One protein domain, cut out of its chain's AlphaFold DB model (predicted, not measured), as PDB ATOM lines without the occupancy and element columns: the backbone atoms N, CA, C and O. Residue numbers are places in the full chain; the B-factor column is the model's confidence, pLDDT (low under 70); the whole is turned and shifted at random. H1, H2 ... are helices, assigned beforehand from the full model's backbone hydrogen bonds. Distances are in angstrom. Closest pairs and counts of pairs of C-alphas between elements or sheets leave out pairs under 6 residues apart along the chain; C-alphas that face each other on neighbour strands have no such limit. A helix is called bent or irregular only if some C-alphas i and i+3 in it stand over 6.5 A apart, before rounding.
ATOM      1  N   HIS A  34      18.394  82.843 198.656       54.81
ATOM      2  CA  HIS A  34      19.401  82.568 199.686       54.81
ATOM      3  C   HIS A  34      19.891  81.112 199.666       54.81
ATOM      4  O   HIS A  34      20.991  80.841 200.141       54.81
ATOM      5  N   GLU A  35      19.103  80.184 199.114       56.38
ATOM      6  CA  GLU A  35      19.466  78.764 199.011       56.38
ATOM      7  C   GLU A  35      20.147  78.423 197.674       56.38
ATOM      8  O   GLU A  35      20.983  77.519 197.600       56.38
ATOM      9  N   LEU A  36      19.854  79.188 196.621       59.25
ATOM     10  CA  LEU A  36      20.650  79.191 195.401       59.25
ATOM     11  C   LEU A  36      22.009  79.828 195.711       59.25
ATOM     12  O   LEU A  36      22.082  81.007 196.052       59.25
ATOM     13  N   VAL A  37      23.088  79.051 195.583       59.22
ATOM     14  CA  VAL A  37      24.465  79.562 195.658       59.22
ATOM     15  C   VAL A  37      24.629  80.618 194.566       59.22
ATOM     16  O   VAL A  37      24.849  80.297 193.399       59.22
ATOM     17  N   SER A  38      24.458  81.885 194.934       60.06
ATOM     18  CA  SER A  38      24.637  83.010 194.029       60.06
ATOM     19  C   SER A  38      26.107  83.402 194.055       60.06
ATOM     20  O   SER A  38      26.612  83.952 195.029       60.06
ATOM     21  N   ASP A  39      26.820  83.070 192.981       74.06
ATOM     22  CA  ASP A  39      28.164  83.596 192.773       74.06
ATOM     23  C   ASP A  39      28.067  85.096 192.458       74.06
ATOM     24  O   ASP A  39      27.264  85.548 191.630       74.06
ATOM     25  N   ASP A  40      28.940  85.864 193.097       76.06
ATOM     26  CA  ASP A  40      29.182  87.276 192.852       76.06
ATOM     27  C   ASP A  40      29.420  87.599 191.374       76.06
ATOM     28  O   ASP A  40      29.107  88.712 190.928       76.06
ATOM     29  N   PHE A  41      29.920  86.630 190.602       73.50
ATOM     30  CA  PHE A  41      30.046  86.731 189.154       73.50
ATOM     31  C   PHE A  41      28.714  87.010 188.441       73.50
ATOM     32  O   PHE A  41      28.712  87.781 187.485       73.50
ATOM     33  N   PHE A  42      27.577  86.470 188.888       74.31
ATOM     34  CA  PHE A  42      26.279  86.663 188.214       74.31
ATOM     35  C   PHE A  42      25.526  87.919 188.665       74.31
ATOM     36  O   PHE A  42      24.514  88.286 188.070       74.31
ATOM     37  N   SER A  43      26.038  88.641 189.663       77.31
ATOM     38  CA  SER A  43      25.411  89.876 190.134       77.31
ATOM     39  C   SER A  43      25.481  91.006 189.088       77.31
ATOM     40  O   SER A  43      26.452  91.147 188.330       77.31
ATOM     41  N   LEU A  44      24.437  91.842 189.034       68.25
ATOM     42  CA  LEU A  44      24.299  92.922 188.043       68.25
ATOM     43  C   LEU A  44      25.384  94.007 188.182       68.25
ATOM     44  O   LEU A  44      25.778  94.596 187.178       68.25
ATOM     45  N   ASN A  45      25.941  94.214 189.382       76.38
ATOM     46  CA  ASN A  45      26.803  95.370 189.663       76.38
ATOM     47  C   ASN A  45      28.310  95.060 189.836       76.38
ATOM     48  O   ASN A  45      29.125  95.974 189.942       76.38
ATOM     49  N   LYS A  46      28.744  93.789 189.812       80.31
ATOM     50  CA  LYS A  46      30.157  93.411 190.055       80.31
ATOM     51  C   LYS A  46      30.990  93.276 188.770       80.31
ATOM     52  O   LYS A  46      31.625  92.254 188.511       80.31
ATOM     53  N   ARG A  47      31.051  94.342 187.956       81.19
ATOM     54  CA  ARG A  47      31.817  94.364 186.684       81.19
ATOM     55  C   ARG A  47      33.311  94.054 186.861       81.19
ATOM     56  O   ARG A  47      33.874  93.305 186.069       81.19
ATOM     57  N   ARG A  48      33.947  94.553 187.927       86.12
ATOM     58  CA  ARG A  48      35.380  94.328 188.208       86.12
ATOM     59  C   ARG A  48      35.732  92.843 188.362       86.12
ATOM     60  O   ARG A  48      36.769  92.414 187.865       86.12
ATOM     61  N   ILE A  49      34.876  92.065 189.025       86.19
ATOM     62  CA  ILE A  49      35.092  90.624 189.230       86.19
ATOM     63  C   ILE A  49      35.001  89.891 187.892       86.19
ATOM     64  O   ILE A  49      35.900  89.121 187.559       86.19
ATOM     65  N   LYS A  50      33.994  90.230 187.077       86.50
ATOM     66  CA  LYS A  50      33.807  89.665 185.734       86.50
ATOM     67  C   LYS A  50      35.033  89.879 184.844       86.50
ATOM     68  O   LYS A  50      35.494  88.939 184.204       86.50
ATOM     69  N   TYR A  51      35.590  91.092 184.825       91.38
ATOM     70  CA  TYR A  51      36.792  91.388 184.039       91.38
ATOM     71  C   TYR A  51      38.029  90.645 184.544       91.38
ATOM     72  O   TYR A  51      38.747  90.059 183.737       91.38
ATOM     73  N   ARG A  52      38.264  90.617 185.863       90.75
ATOM     74  CA  ARG A  52      39.402  89.886 186.445       90.75
ATOM     75  C   ARG A  52      39.347  88.402 186.107       90.75
ATOM     76  O   ARG A  52      40.357  87.850 185.687       90.75
ATOM     77  N   GLN A  53      38.180  87.781 186.260       90.62
ATOM     78  CA  GLN A  53      38.003  86.370 185.937       90.62
ATOM     79  C   GLN A  53      38.191  86.110 184.441       90.62
ATOM     80  O   GLN A  53      38.931  85.203 184.097       90.62
ATOM     81  N   ARG A  54      37.640  86.948 183.549       91.06
ATOM     82  CA  ARG A  54      37.873  86.815 182.097       91.06
ATOM     83  C   ARG A  54      39.353  86.888 181.730       91.06
ATOM     84  O   ARG A  54      39.823  86.041 180.981       91.06
ATOM     85  N   ILE A  55      40.084  87.868 182.262       94.75
ATOM     86  CA  ILE A  55      41.523  88.011 181.999       94.75
ATOM     87  C   ILE A  55      42.281  86.796 182.535       94.75
ATOM     88  O   ILE A  55      43.093  86.224 181.818       94.75
ATOM     89  N   LEU A  56      41.985  86.365 183.766       93.50
ATOM     90  CA  LEU A  56      42.635  85.205 184.369       93.50
ATOM     91  C   LEU A  56      42.350  83.922 183.579       93.50
ATOM     92  O   LEU A  56      43.257  83.124 183.373       93.50
ATOM     93  N   SER A  57      41.121  83.744 183.090       93.06
ATOM     94  CA  SER A  57      40.754  82.618 182.232       93.06
ATOM     95  C   SER A  57      41.512  82.646 180.911       93.06
ATOM     96  O   SER A  57      42.048  81.615 180.516       93.06
ATOM     97  N   ILE A  58      41.598  83.801 180.240       95.06
ATOM     98  CA  ILE A  58      42.371  83.933 178.998       95.06
ATOM     99  C   ILE A  58      43.841  83.601 179.263       95.06
ATOM    100  O   ILE A  58      44.397  82.763 178.566       95.06
ATOM    101  N   LEU A  59      44.447  84.174 180.308       93.88
ATOM    102  CA  LEU A  59      45.841  83.899 180.670       93.88
ATOM    103  C   LEU A  59      46.076  82.422 181.002       93.88
ATOM    104  O   LEU A  59      47.081  81.862 180.574       93.88
ATOM    105  N   ALA A  60      45.155  81.778 181.722       91.94
ATOM    106  CA  ALA A  60      45.246  80.356 182.034       91.94
ATOM    107  C   ALA A  60      45.174  79.494 180.766       91.94
ATOM    108  O   ALA A  60      45.992  78.595 180.593       91.94
ATOM    109  N   TRP A  61      44.248  79.795 179.850       94.44
ATOM    110  CA  TRP A  61      44.145  79.087 178.572       94.44
ATOM    111  C   TRP A  61      45.355  79.327 177.675       94.44
ATOM    112  O   TRP A  61      45.843  78.383 177.065       94.44
ATOM    113  N   THR A  62      45.877  80.552 177.618       92.69
ATOM    114  CA  THR A  62      47.104  80.858 176.875       92.69
ATOM    115  C   THR A  62      48.300  80.124 177.478       92.69
ATOM    116  O   THR A  62      49.018  79.448 176.750       92.69
ATOM    117  N   GLY A  63      48.487  80.187 178.799       89.12
ATOM    118  CA  GLY A  63      49.569  79.487 179.494       89.12
ATOM    119  C   GLY A  63      49.490  77.969 179.339       89.12
ATOM    120  O   GLY A  63      50.522  77.316 179.217       89.12
ATOM    121  N   LEU A  64      48.277  77.416 179.272       89.38
ATOM    122  CA  LEU A  64      48.060  76.009 178.968       89.38
ATOM    123  C   LEU A  64      48.373  75.691 177.502       89.38
ATOM    124  O   LEU A  64      49.069  74.723 177.244       89.38
ATOM    125  N   ALA A  65      47.877  76.479 176.543       87.31
ATOM    126  CA  ALA A  65      47.953  76.166 175.115       87.31
ATOM    127  C   ALA A  65      49.345  76.390 174.504       87.31
ATOM    128  O   ALA A  65      49.768  75.612 173.650       87.31
ATOM    129  N   VAL A  66      50.063  77.431 174.938       87.06
ATOM    130  CA  VAL A  66      51.390  77.797 174.416       87.06
ATOM    131  C   VAL A  66      52.385  76.626 174.421       87.06
ATOM    132  O   VAL A  66      52.939  76.370 173.354       87.06
ATOM    133  N   PRO A  67      52.607  75.872 175.519       81.31
ATOM    134  CA  PRO A  67      53.555  74.757 175.508       81.31
ATOM    135  C   PRO A  67      53.151  73.641 174.534       81.31
ATOM    136  O   PRO A  67      54.019  73.078 173.874       81.31
ATOM    137  N   PHE A  68      51.857  73.356 174.354       81.19
ATOM    138  CA  PHE A  68      51.419  72.366 173.360       81.19
ATOM    139  C   PHE A  68      51.631  72.856 171.927       81.19
ATOM    140  O   PHE A  68      52.132  72.107 171.093       81.19
ATOM    141  N   ILE A  69      51.299  74.116 171.634       83.50
ATOM    142  CA  ILE A  69      51.527  74.709 170.308       83.50
ATOM    143  C   ILE A  69      53.030  74.721 169.999       83.50
ATOM    144  O   ILE A  69      53.434  74.311 168.914       83.50
ATOM    145  N   TRP A  70      53.856  75.116 170.973       79.75
ATOM    146  CA  TRP A  70      55.318  75.125 170.882       79.75
ATOM    147  C   TRP A  70      55.882  73.744 170.524       79.75
ATOM    148  O   TRP A  70      56.722  73.635 169.632       79.75
ATOM    149  N   LEU A  71      55.370  72.681 171.153       76.12
ATOM    150  CA  LEU A  71      55.760  71.295 170.865       76.12
ATOM    151  C   LEU A  71      55.292  70.801 169.485       76.12
ATOM    152  O   LEU A  71      55.939  69.939 168.893       76.12
ATOM    153  N   LEU A  72      54.182  71.328 168.959       77.25
ATOM    154  CA  LEU A  72      53.595  70.886 167.689       77.25
ATOM    155  C   LEU A  72      54.182  71.585 166.455       77.25
ATOM    156  O   LEU A  72      54.149  71.008 165.365       77.25
ATOM    157  N   ILE A  73      54.730  72.798 166.597       78.75
ATOM    158  CA  ILE A  73      55.285  73.593 165.484       78.75
ATOM    159  C   ILE A  73      56.297  72.805 164.625       78.75
ATOM    160  O   ILE A  73      56.137  72.815 163.401       78.75
ATOM    161  N   PRO A  74      57.286  72.082 165.194       74.00
ATOM    162  CA  PRO A  74      58.251  71.315 164.402       74.00
ATOM    163  C   PRO A  74      57.620  70.203 163.555       74.00
ATOM    164  O   PRO A  74      58.169  69.847 162.513       74.00
ATOM    165  N   PHE A  75      56.475  69.663 163.984       71.38
ATOM    166  CA  PHE A  75      55.792  68.557 163.313       71.38
ATOM    167  C   PHE A  75      54.793  69.039 162.252       71.38
ATOM    168  O   PHE A  75      54.780  68.522 161.139       71.38
ATOM    169  N   LEU A  76      53.978  70.047 162.576       79.94
ATOM    170  CA  LEU A  76      52.936  70.563 161.679       79.94
ATOM    171  C   LEU A  76      53.488  71.541 160.633       79.94
ATOM    172  O   LEU A  76      53.012  71.568 159.497       79.94
ATOM    173  N   TRP A  77      54.503  72.335 160.995       82.38
ATOM    174  CA  TRP A  77      55.065  73.374 160.130       82.38
ATOM    175  C   TRP A  77      56.600  73.392 160.162       82.38
ATOM    176  O   TRP A  77      57.212  74.350 160.647       82.38
ATOM    177  N   PRO A  78      57.260  72.394 159.548       74.00
ATOM    178  CA  PRO A  78      58.721  72.278 159.567       74.00
ATOM    179  C   PRO A  78      59.439  73.483 158.929       74.00
ATOM    180  O   PRO A  78      60.541  73.848 159.342       74.00
ATOM    181  N   LYS A  79      58.810  74.158 157.952       77.44
ATOM    182  CA  LYS A  79      59.349  75.387 157.337       77.44
ATOM    183  C   LYS A  79      59.344  76.580 158.307       77.44
ATOM    184  O   LYS A  79      60.310  77.336 158.322       77.44
ATOM    185  N   LEU A  80      58.296  76.724 159.128       75.19
ATOM    186  CA  LEU A  80      58.211  77.762 160.167       75.19
ATOM    187  C   LEU A  80      59.174  77.473 161.320       75.19
ATOM    188  O   LEU A  80      59.832  78.390 161.799       75.19
ATOM    189  N   ALA A  81      59.329  76.206 161.708       72.56
ATOM    190  CA  ALA A  81      60.304  75.803 162.721       72.56
ATOM    191  C   ALA A  81      61.740  76.183 162.318       72.56
ATOM    192  O   ALA A  81      62.497  76.724 163.123       72.56
ATOM    193  N   LYS A  82      62.094  75.991 161.039       70.50
ATOM    194  CA  LYS A  82      63.407  76.388 160.511       70.50
ATOM    195  C   LYS A  82      63.617  77.910 160.520       70.50
ATOM    196  O   LYS A  82      64.731  78.351 160.788       70.50
ATOM    197  N   LEU A  83      62.568  78.695 160.251       73.62
ATOM    198  CA  LEU A  83      62.598  80.165 160.279       73.62
ATOM    199  C   LEU A  83      62.713  80.719 161.710       73.62
ATOM    200  O   LEU A  83      63.423  81.688 161.945       73.62
ATOM    201  N   LEU A  84      62.045  80.081 162.673       73.94
ATOM    202  CA  LEU A  84      62.066  80.451 164.093       73.94
ATOM    203  C   LEU A  84      63.310  79.935 164.840       73.94
ATOM    204  O   LEU A  84      63.335  79.961 166.066       73.94
ATOM    205  N   HIS A  85      64.327  79.438 164.125       67.75
ATOM    206  CA  HIS A  85      65.536  78.831 164.697       67.75
ATOM    207  C   HIS A  85      65.268  77.713 165.717       67.75
ATOM    208  O   HIS A  85      66.112  77.421 166.562       67.75
ATOM    209  N   PHE A  86      64.138  77.016 165.592       67.06
ATOM    210  CA  PHE A  86      63.889  75.753 166.281       67.06
ATOM    211  C   PHE A  86      64.729  74.645 165.638       67.06
ATOM    212  O   PHE A  86      64.236  73.754 164.947       67.06
ATOM    213  N   GLN A  87      66.041  74.729 165.805       58.56
ATOM    214  CA  GLN A  87      66.962  73.685 165.385       58.56
ATOM    215  C   GLN A  87      67.082  72.689 166.528       58.56
ATOM    216  O   GLN A  87      68.058  72.702 167.269       58.56
ATOM    217  N   ALA A  88      66.057  71.848 166.674       57.06
ATOM    218  CA  ALA A  88      66.118  70.743 167.611       57.06
ATOM    219  C   ALA A  88      67.320  69.864 167.232       57.06
ATOM    220  O   ALA A  88      67.342  69.275 166.144       57.06
ATOM    221  N   LYS A  89      68.344  69.794 168.092       60.62
ATOM    222  CA  LYS A  89      69.431  68.817 167.914       60.62
ATOM    223  C   LYS A  89      68.816  67.417 167.837       60.62
ATOM    224  O   LYS A  89      67.762  67.161 168.411       60.62
ATOM    225  N   ALA A  90      69.476  66.478 167.158       60.09
ATOM    226  CA  ALA A  90      68.961  65.109 167.023       60.09
ATOM    227  C   ALA A  90      68.613  64.450 168.382       60.09
ATOM    228  O   ALA A  90      67.686  63.645 168.451       60.09
ATOM    229  N   SER A  91      69.300  64.843 169.462       60.56
ATOM    230  CA  SER A  91      68.981  64.475 170.847       60.56
ATOM    231  C   SER A  91      67.638  65.040 171.331       60.56
ATOM    232  O   SER A  91      66.819  64.303 171.869       60.56
ATOM    233  N   GLU A  92      67.365  66.316 171.063       65.62
ATOM    234  CA  GLU A  92      66.140  67.017 171.471       65.62
ATOM    235  C   GLU A  92      64.909  66.475 170.729       65.62
ATOM    236  O   GLU A  92      63.823  66.393 171.294       65.62
ATOM    237  N   ILE A  93      65.066  66.018 169.479       70.00
ATOM    238  CA  ILE A  93      63.970  65.401 168.710       70.00
ATOM    239  C   ILE A  93      63.487  64.099 169.368       70.00
ATOM    240  O   ILE A  93      62.289  63.808 169.349       70.00
ATOM    241  N   ASN A  94      64.394  63.312 169.952       72.50
ATOM    242  CA  ASN A  94      64.021  62.078 170.644       72.50
ATOM    243  C   ASN A  94      63.272  62.374 171.949       72.50
ATOM    244  O   ASN A  94      62.245  61.749 172.210       72.50
ATOM    245  N   GLU A  95      63.715  63.371 172.713       78.62
ATOM    246  CA  GLU A  95      63.022  63.817 173.929       78.62
ATOM    247  C   GLU A  95      61.627  64.378 173.615       78.62
ATOM    248  O   GLU A  95      60.643  64.009 174.258       78.62
ATOM    249  N   LEU A  96      61.505  65.196 172.564       74.75
ATOM    250  CA  LEU A  96      60.225  65.729 172.090       74.75
ATOM    251  C   LEU A  96      59.256  64.623 171.656       74.75
ATOM    252  O   LEU A  96      58.059  64.711 171.938       74.75
ATOM    253  N   LYS A  97      59.752  63.561 171.007       76.44
ATOM    254  CA  LYS A  97      58.936  62.384 170.670       76.44
ATOM    255  C   LYS A  97      58.430  61.684 171.928       76.44
ATOM    256  O   LYS A  97      57.234  61.421 172.010       76.44
ATOM    257  N   SER A  98      59.293  61.440 172.915       79.94
ATOM    258  CA  SER A  98      58.896  60.822 174.187       79.94
ATOM    259  C   SER A  98      57.854  61.655 174.939       79.94
ATOM    260  O   SER A  98      56.851  61.101 175.396       79.94
ATOM    261  N   PHE A  99      58.025  62.980 175.010       82.06
ATOM    262  CA  PHE A  99      57.026  63.875 175.603       82.06
ATOM    263  C   PHE A  99      55.704  63.862 174.834       82.06
ATOM    264  O   PHE A  99      54.642  63.751 175.442       82.06
ATOM    265  N   SER A 100      55.753  63.923 173.502       76.38
ATOM    266  CA  SER A 100      54.558  63.858 172.654       76.38
ATOM    267  C   SER A 100      53.779  62.558 172.874       76.38
ATOM    268  O   SER A 100      52.569  62.587 173.104       76.38
ATOM    269  N   THR A 101      54.469  61.413 172.915       81.81
ATOM    270  CA  THR A 101      53.852  60.115 173.213       81.81
ATOM    271  C   THR A 101      53.224  60.088 174.608       81.81
ATOM    272  O   THR A 101      52.091  59.630 174.752       81.81
ATOM    273  N   PHE A 102      53.908  60.618 175.629       88.31
ATOM    274  CA  PHE A 102      53.365  60.716 176.985       88.31
ATOM    275  C   PHE A 102      52.065  61.535 177.030       88.31
ATOM    276  O   PHE A 102      51.062  61.070 177.575       88.31
ATOM    277  N   PHE A 103      52.048  62.724 176.418       84.00
ATOM    278  CA  PHE A 103      50.856  63.574 176.391       84.00
ATOM    279  C   PHE A 103      49.708  62.958 175.593       84.00
ATOM    280  O   PHE A 103      48.555  63.097 175.996       84.00
ATOM    281  N   LEU A 104      49.999  62.239 174.507       83.94
ATOM    282  CA  LEU A 104      48.984  61.538 173.721       83.94
ATOM    283  C   LEU A 104      48.308  60.435 174.548       83.94
ATOM    284  O   LEU A 104      47.081  60.338 174.562       83.94
ATOM    285  N   ILE A 105      49.091  59.651 175.296       90.94
ATOM    286  CA  ILE A 105      48.561  58.625 176.207       90.94
ATOM    287  C   ILE A 105      47.742  59.276 177.329       90.94
ATOM    288  O   ILE A 105      46.620  58.849 177.595       90.94
ATOM    289  N   ALA A 106      48.264  60.331 177.962       90.69
ATOM    290  CA  ALA A 106      47.551  61.053 179.014       90.69
ATOM    291  C   ALA A 106      46.212  61.619 178.509       90.69
ATOM    292  O   ALA A 106      45.185  61.468 179.170       90.69
ATOM    293  N   PHE A 107      46.201  62.207 177.310       88.50
ATOM    294  CA  PHE A 107      44.989  62.699 176.664       88.50
ATOM    295  C   PHE A 107      43.978  61.574 176.418       88.50
ATOM    296  O   PHE A 107      42.806  61.734 176.754       88.50
ATOM    297  N   ALA A 108      44.419  60.418 175.910       93.56
ATOM    298  CA  ALA A 108      43.548  59.263 175.700       93.56
ATOM    299  C   ALA A 108      42.924  58.759 177.014       93.56
ATOM    300  O   ALA A 108      41.721  58.504 177.066       93.56
ATOM    301  N   VAL A 109      43.707  58.678 178.096       96.00
ATOM    302  CA  VAL A 109      43.212  58.285 179.428       96.00
ATOM    303  C   VAL A 109      42.182  59.286 179.955       96.00
ATOM    304  O   VAL A 109      41.125  58.880 180.435       96.00
ATOM    305  N   ILE A 110      42.454  60.589 179.837       95.19
ATOM    306  CA  ILE A 110      41.527  61.645 180.266       95.19
ATOM    307  C   ILE A 110      40.235  61.599 179.445       95.19
ATOM    308  O   ILE A 110      39.150  61.720 180.011       95.19
ATOM    309  N   LEU A 111      40.330  61.401 178.130       94.25
ATOM    310  CA  LEU A 111      39.182  61.331 177.229       94.25
ATOM    311  C   LEU A 111      38.311  60.102 177.515       94.25
ATOM    312  O   LEU A 111      37.096  60.225 177.643       94.25
ATOM    313  N   LEU A 112      38.911  58.926 177.695       96.62
ATOM    314  CA  LEU A 112      38.168  57.726 178.090       96.62
ATOM    315  C   LEU A 112      37.534  57.898 179.475       96.62
ATOM    316  O   LEU A 112      36.354  57.598 179.661       96.62
ATOM    317  N   GLY A 113      38.288  58.437 180.437       96.12
ATOM    318  CA  GLY A 113      37.791  58.725 181.778       96.12
ATOM    319  C   GLY A 113      36.618  59.709 181.773       96.12
ATOM    320  O   GLY A 113      35.631  59.485 182.473       96.12
ATOM    321  N   SER A 114      36.678  60.764 180.955       93.75
ATOM    322  CA  SER A 114      35.608  61.761 180.850       93.75
ATOM    323  C   SER A 114      34.342  61.180 180.222       93.75
ATOM    324  O   SER A 114      33.252  61.440 180.734       93.75
ATOM    325  N   ILE A 115      34.459  60.330 179.196       96.50
ATOM    326  CA  ILE A 115      33.322  59.606 178.609       96.50
ATOM    327  C   ILE A 115      32.672  58.698 179.661       96.50
ATOM    328  O   ILE A 115      31.460  58.771 179.870       96.50
ATOM    329  N   ILE A 116      33.465  57.893 180.378       96.00
ATOM    330  CA  ILE A 116      32.963  56.984 181.423       96.00
ATOM    331  C   ILE A 116      32.248  57.766 182.528       96.00
ATOM    332  O   ILE A 116      31.130  57.418 182.913       96.00
ATOM    333  N   LEU A 117      32.863  58.845 183.023       93.38
ATOM    334  CA  LEU A 117      32.270  59.704 184.047       93.38
ATOM    335  C   LEU A 117      30.995  60.380 183.552       93.38
ATOM    336  O   LEU A 117      30.040  60.492 184.316       93.38
ATOM    337  N   THR A 118      30.949  60.797 182.289       94.19
ATOM    338  CA  THR A 118      29.765  61.419 181.687       94.19
ATOM    339  C   THR A 118      28.614  60.426 181.613       94.19
ATOM    340  O   THR A 118      27.520  60.734 182.080       94.19
ATOM    341  N   ILE A 119      28.862  59.207 181.124       93.44
ATOM    342  CA  ILE A 119      27.856  58.137 181.090       93.44
ATOM    343  C   ILE A 119      27.384  57.807 182.512       93.44
ATOM    344  O   ILE A 119      26.182  57.728 182.769       93.44
ATOM    345  N   HIS A 120      28.310  57.655 183.463       90.69
ATOM    346  CA  HIS A 120      27.972  57.359 184.854       90.69
ATOM    347  C   HIS A 120      27.132  58.472 185.494       90.69
ATOM    348  O   HIS A 120      26.120  58.194 186.143       90.69
ATOM    349  N   ASN A 121      27.523  59.730 185.289       89.19
ATOM    350  CA  ASN A 121      26.809  60.891 185.806       89.19
ATOM    351  C   ASN A 121      25.434  61.033 185.173       89.19
ATOM    352  O   ASN A 121      24.479  61.263 185.906       89.19
ATOM    353  N   ASN A 122      25.315  60.848 183.860       90.50
ATOM    354  CA  ASN A 122      24.034  60.911 183.172       90.50
ATOM    355  C   ASN A 122      23.095  59.805 183.670       90.50
ATOM    356  O   ASN A 122      21.967  60.080 184.064       90.50
ATOM    357  N   ASN A 123      23.589  58.570 183.790       85.94
ATOM    358  CA  ASN A 123      22.810  57.456 184.336       85.94
ATOM    359  C   ASN A 123      22.388  57.694 185.793       85.94
ATOM    360  O   ASN A 123      21.279  57.336 186.194       85.94
ATOM    361  N   ARG A 124      23.260  58.293 186.612       83.38
ATOM    362  CA  ARG A 124      22.936  58.666 187.993       83.38
ATOM    363  C   ARG A 124      21.897  59.786 188.035       83.38
ATOM    364  O   ARG A 124      20.961  59.689 188.820       83.38
ATOM    365  N   GLN A 125      22.058  60.824 187.218       78.38
ATOM    366  CA  GLN A 125      21.122  61.944 187.130       78.38
ATOM    367  C   GLN A 125      19.757  61.479 186.641       78.38
ATOM    368  O   GLN A 125      18.778  61.775 187.307       78.38
ATOM    369  N   ALA A 126      19.688  60.670 185.584       77.25
ATOM    370  CA  ALA A 126      18.442  60.088 185.093       77.25
ATOM    371  C   ALA A 126      17.709  59.314 186.198       77.25
ATOM    372  O   ALA A 126      16.517  59.507 186.396       77.25
ATOM    373  N   LYS A 127      18.418  58.506 186.997       76.56
ATOM    374  CA  LYS A 127      17.814  57.774 188.126       76.56
ATOM    375  C   LYS A 127      17.341  58.677 189.266       76.56
ATOM    376  O   LYS A 127      16.366  58.340 189.924       76.56
ATOM    377  N   VAL A 128      18.037  59.781 189.533       74.56
ATOM    378  CA  VAL A 128      17.675  60.730 190.603       74.56
ATOM    379  C   VAL A 128      16.541  61.660 190.161       74.56
ATOM    380  O   VAL A 128      15.625  61.896 190.938       74.56
ATOM    381  N   LEU A 129      16.566  62.143 188.917       62.56
ATOM    382  CA  LEU A 129      15.552  63.029 188.340       62.56
ATOM    383  C   LEU A 129      14.262  62.278 187.990       62.56
ATOM    384  O   LEU A 129      13.180  62.811 188.197       62.56
ATOM    385  N   ALA A 130      14.344  61.018 187.548       59.38
ATOM    386  CA  ALA A 130      13.154  60.188 187.352       59.38
ATOM    387  C   ALA A 130      12.427  59.874 188.674       59.38
ATOM    388  O   ALA A 130      11.235  59.596 188.667       59.38
ATOM    389  N   GLN A 131      13.121  59.937 189.818       56.69
ATOM    390  CA  GLN A 131      12.485  59.826 191.139       56.69
ATOM    391  C   GLN A 131      11.767  61.114 191.562       56.69
ATOM    392  O   GLN A 131      10.928  61.068 192.457       56.69
ATOM    393  N   SER A 132      12.060  62.246 190.918       55.91
ATOM    394  CA  SER A 132      11.313  63.492 191.057       55.91
ATOM    395  C   SER A 132      10.377  63.669 189.863       55.91
ATOM    396  O   SER A 132      10.594  64.541 189.020       55.91
ATOM    397  N   ILE A 133       9.323  62.848 189.780       56.75
ATOM    398  CA  ILE A 133       8.123  63.234 189.025       56.75
ATOM    399  C   ILE A 133       7.676  64.565 189.637       56.75
ATOM    400  O   ILE A 133       7.191  64.617 190.762       56.75
ATOM    401  N   THR A 134       7.988  65.659 188.947       60.09
ATOM    402  CA  THR A 134       7.826  67.022 189.477       60.09
ATOM    403  C   THR A 134       6.382  67.501 189.308       60.09
ATOM    404  O   THR A 134       5.944  68.404 190.015       60.09
ATOM    405  N   HIS A 135       5.615  66.856 188.422       60.06
ATOM    406  CA  HIS A 135       4.219  67.174 188.158       60.06
ATOM    407  C   HIS A 135       3.370  65.905 188.138       60.06
ATOM    408  O   HIS A 135       3.692  64.946 187.443       60.06
ATOM    409  N   ASP A 136       2.292  65.913 188.916       75.44
ATOM    410  CA  ASP A 136       1.232  64.917 188.822       75.44
ATOM    411  C   ASP A 136       0.526  65.097 187.469       75.44
ATOM    412  O   ASP A 136      -0.147  66.106 187.243       75.44
TER     413      ASP A 136
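This is residues 34 to 136 of the 191 residues of an uncharacterized protein of Lactobacillus senioris DSM 24302 = JCM 17472 (UniProt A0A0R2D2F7). Two long helices, H1 and H3, make an open V, coming near each other where H1 ends and H3 begins, with the short helix H2 at that closed end. H3 is the longer arm, most of the length of both arms stands free, and a loop of residues 34 to 46 leads into the open end of H1. The printed part has 103 residues with three named helices, in the order H1, H2, H3, and no named strand; its class is all helix. The whole is extended, with a radius of gyration of the C-alphas of 22.6 A, and flat, spanning 70 by 38 by 18 A.

Residues 34 to 46 hold no named element, and their C-alphas lie 21 to 32 A from the mean of all C-alphas. H1, residues 47 to 76, follows, with a kink of 39 degrees near residue 68. It is only just irregular, with C-alphas 71 and 74 at 6.9 A. A tight link of one residue leads to H2, residues 78 to 83. H1 and H2 touch only at the corner by their link, H1 with residues 73 to 74 alone; the closest C-alphas are those of Pro 74 and Ala 81, 5.2 A apart. Their lines are about perpendicular, at 74 degrees. A short link of six residues leads to H3, residues 90 to 129, which is apart from H2. H1 and H3 are close but not clearly touching, with 2 pairs of C-alphas within 8 A, the closest being those of Leu 71 and Leu 96, 7.2 A apart. They run opposite ways at a steep tilt of 47 degrees, and their centres are 19.9 A apart. In H2 every O i to N i+4 pair is within hydrogen-bond range; in H1 22 of 26 are, and in H3 35 of 36.

H1 begins at C-alpha 47, at (31.817, 94.364, 186.684), and its 30 residues cover 40.5 A from first to last C-alpha. H2 has six residues and measures 8.8 A. H3, 40 residues, is the longest helix at 57.5 A, from C-alpha 90 at (68.961, 65.109, 167.023) to C-alpha 129 at (15.552, 63.029, 188.340).

The two C-alphas farthest apart are those of Lys 89 and Asp 136, at 71.4 A. Residues 34 to 39, 43 to 48, 54 to 67 and 104 to 136 stand free. The printed part has no cut, and neither link between helices is long. The mean pLDDT of the printed part is 79.3; it is under 70 at residues 34 to 38, 44, 85 to 92 and 129 to 135.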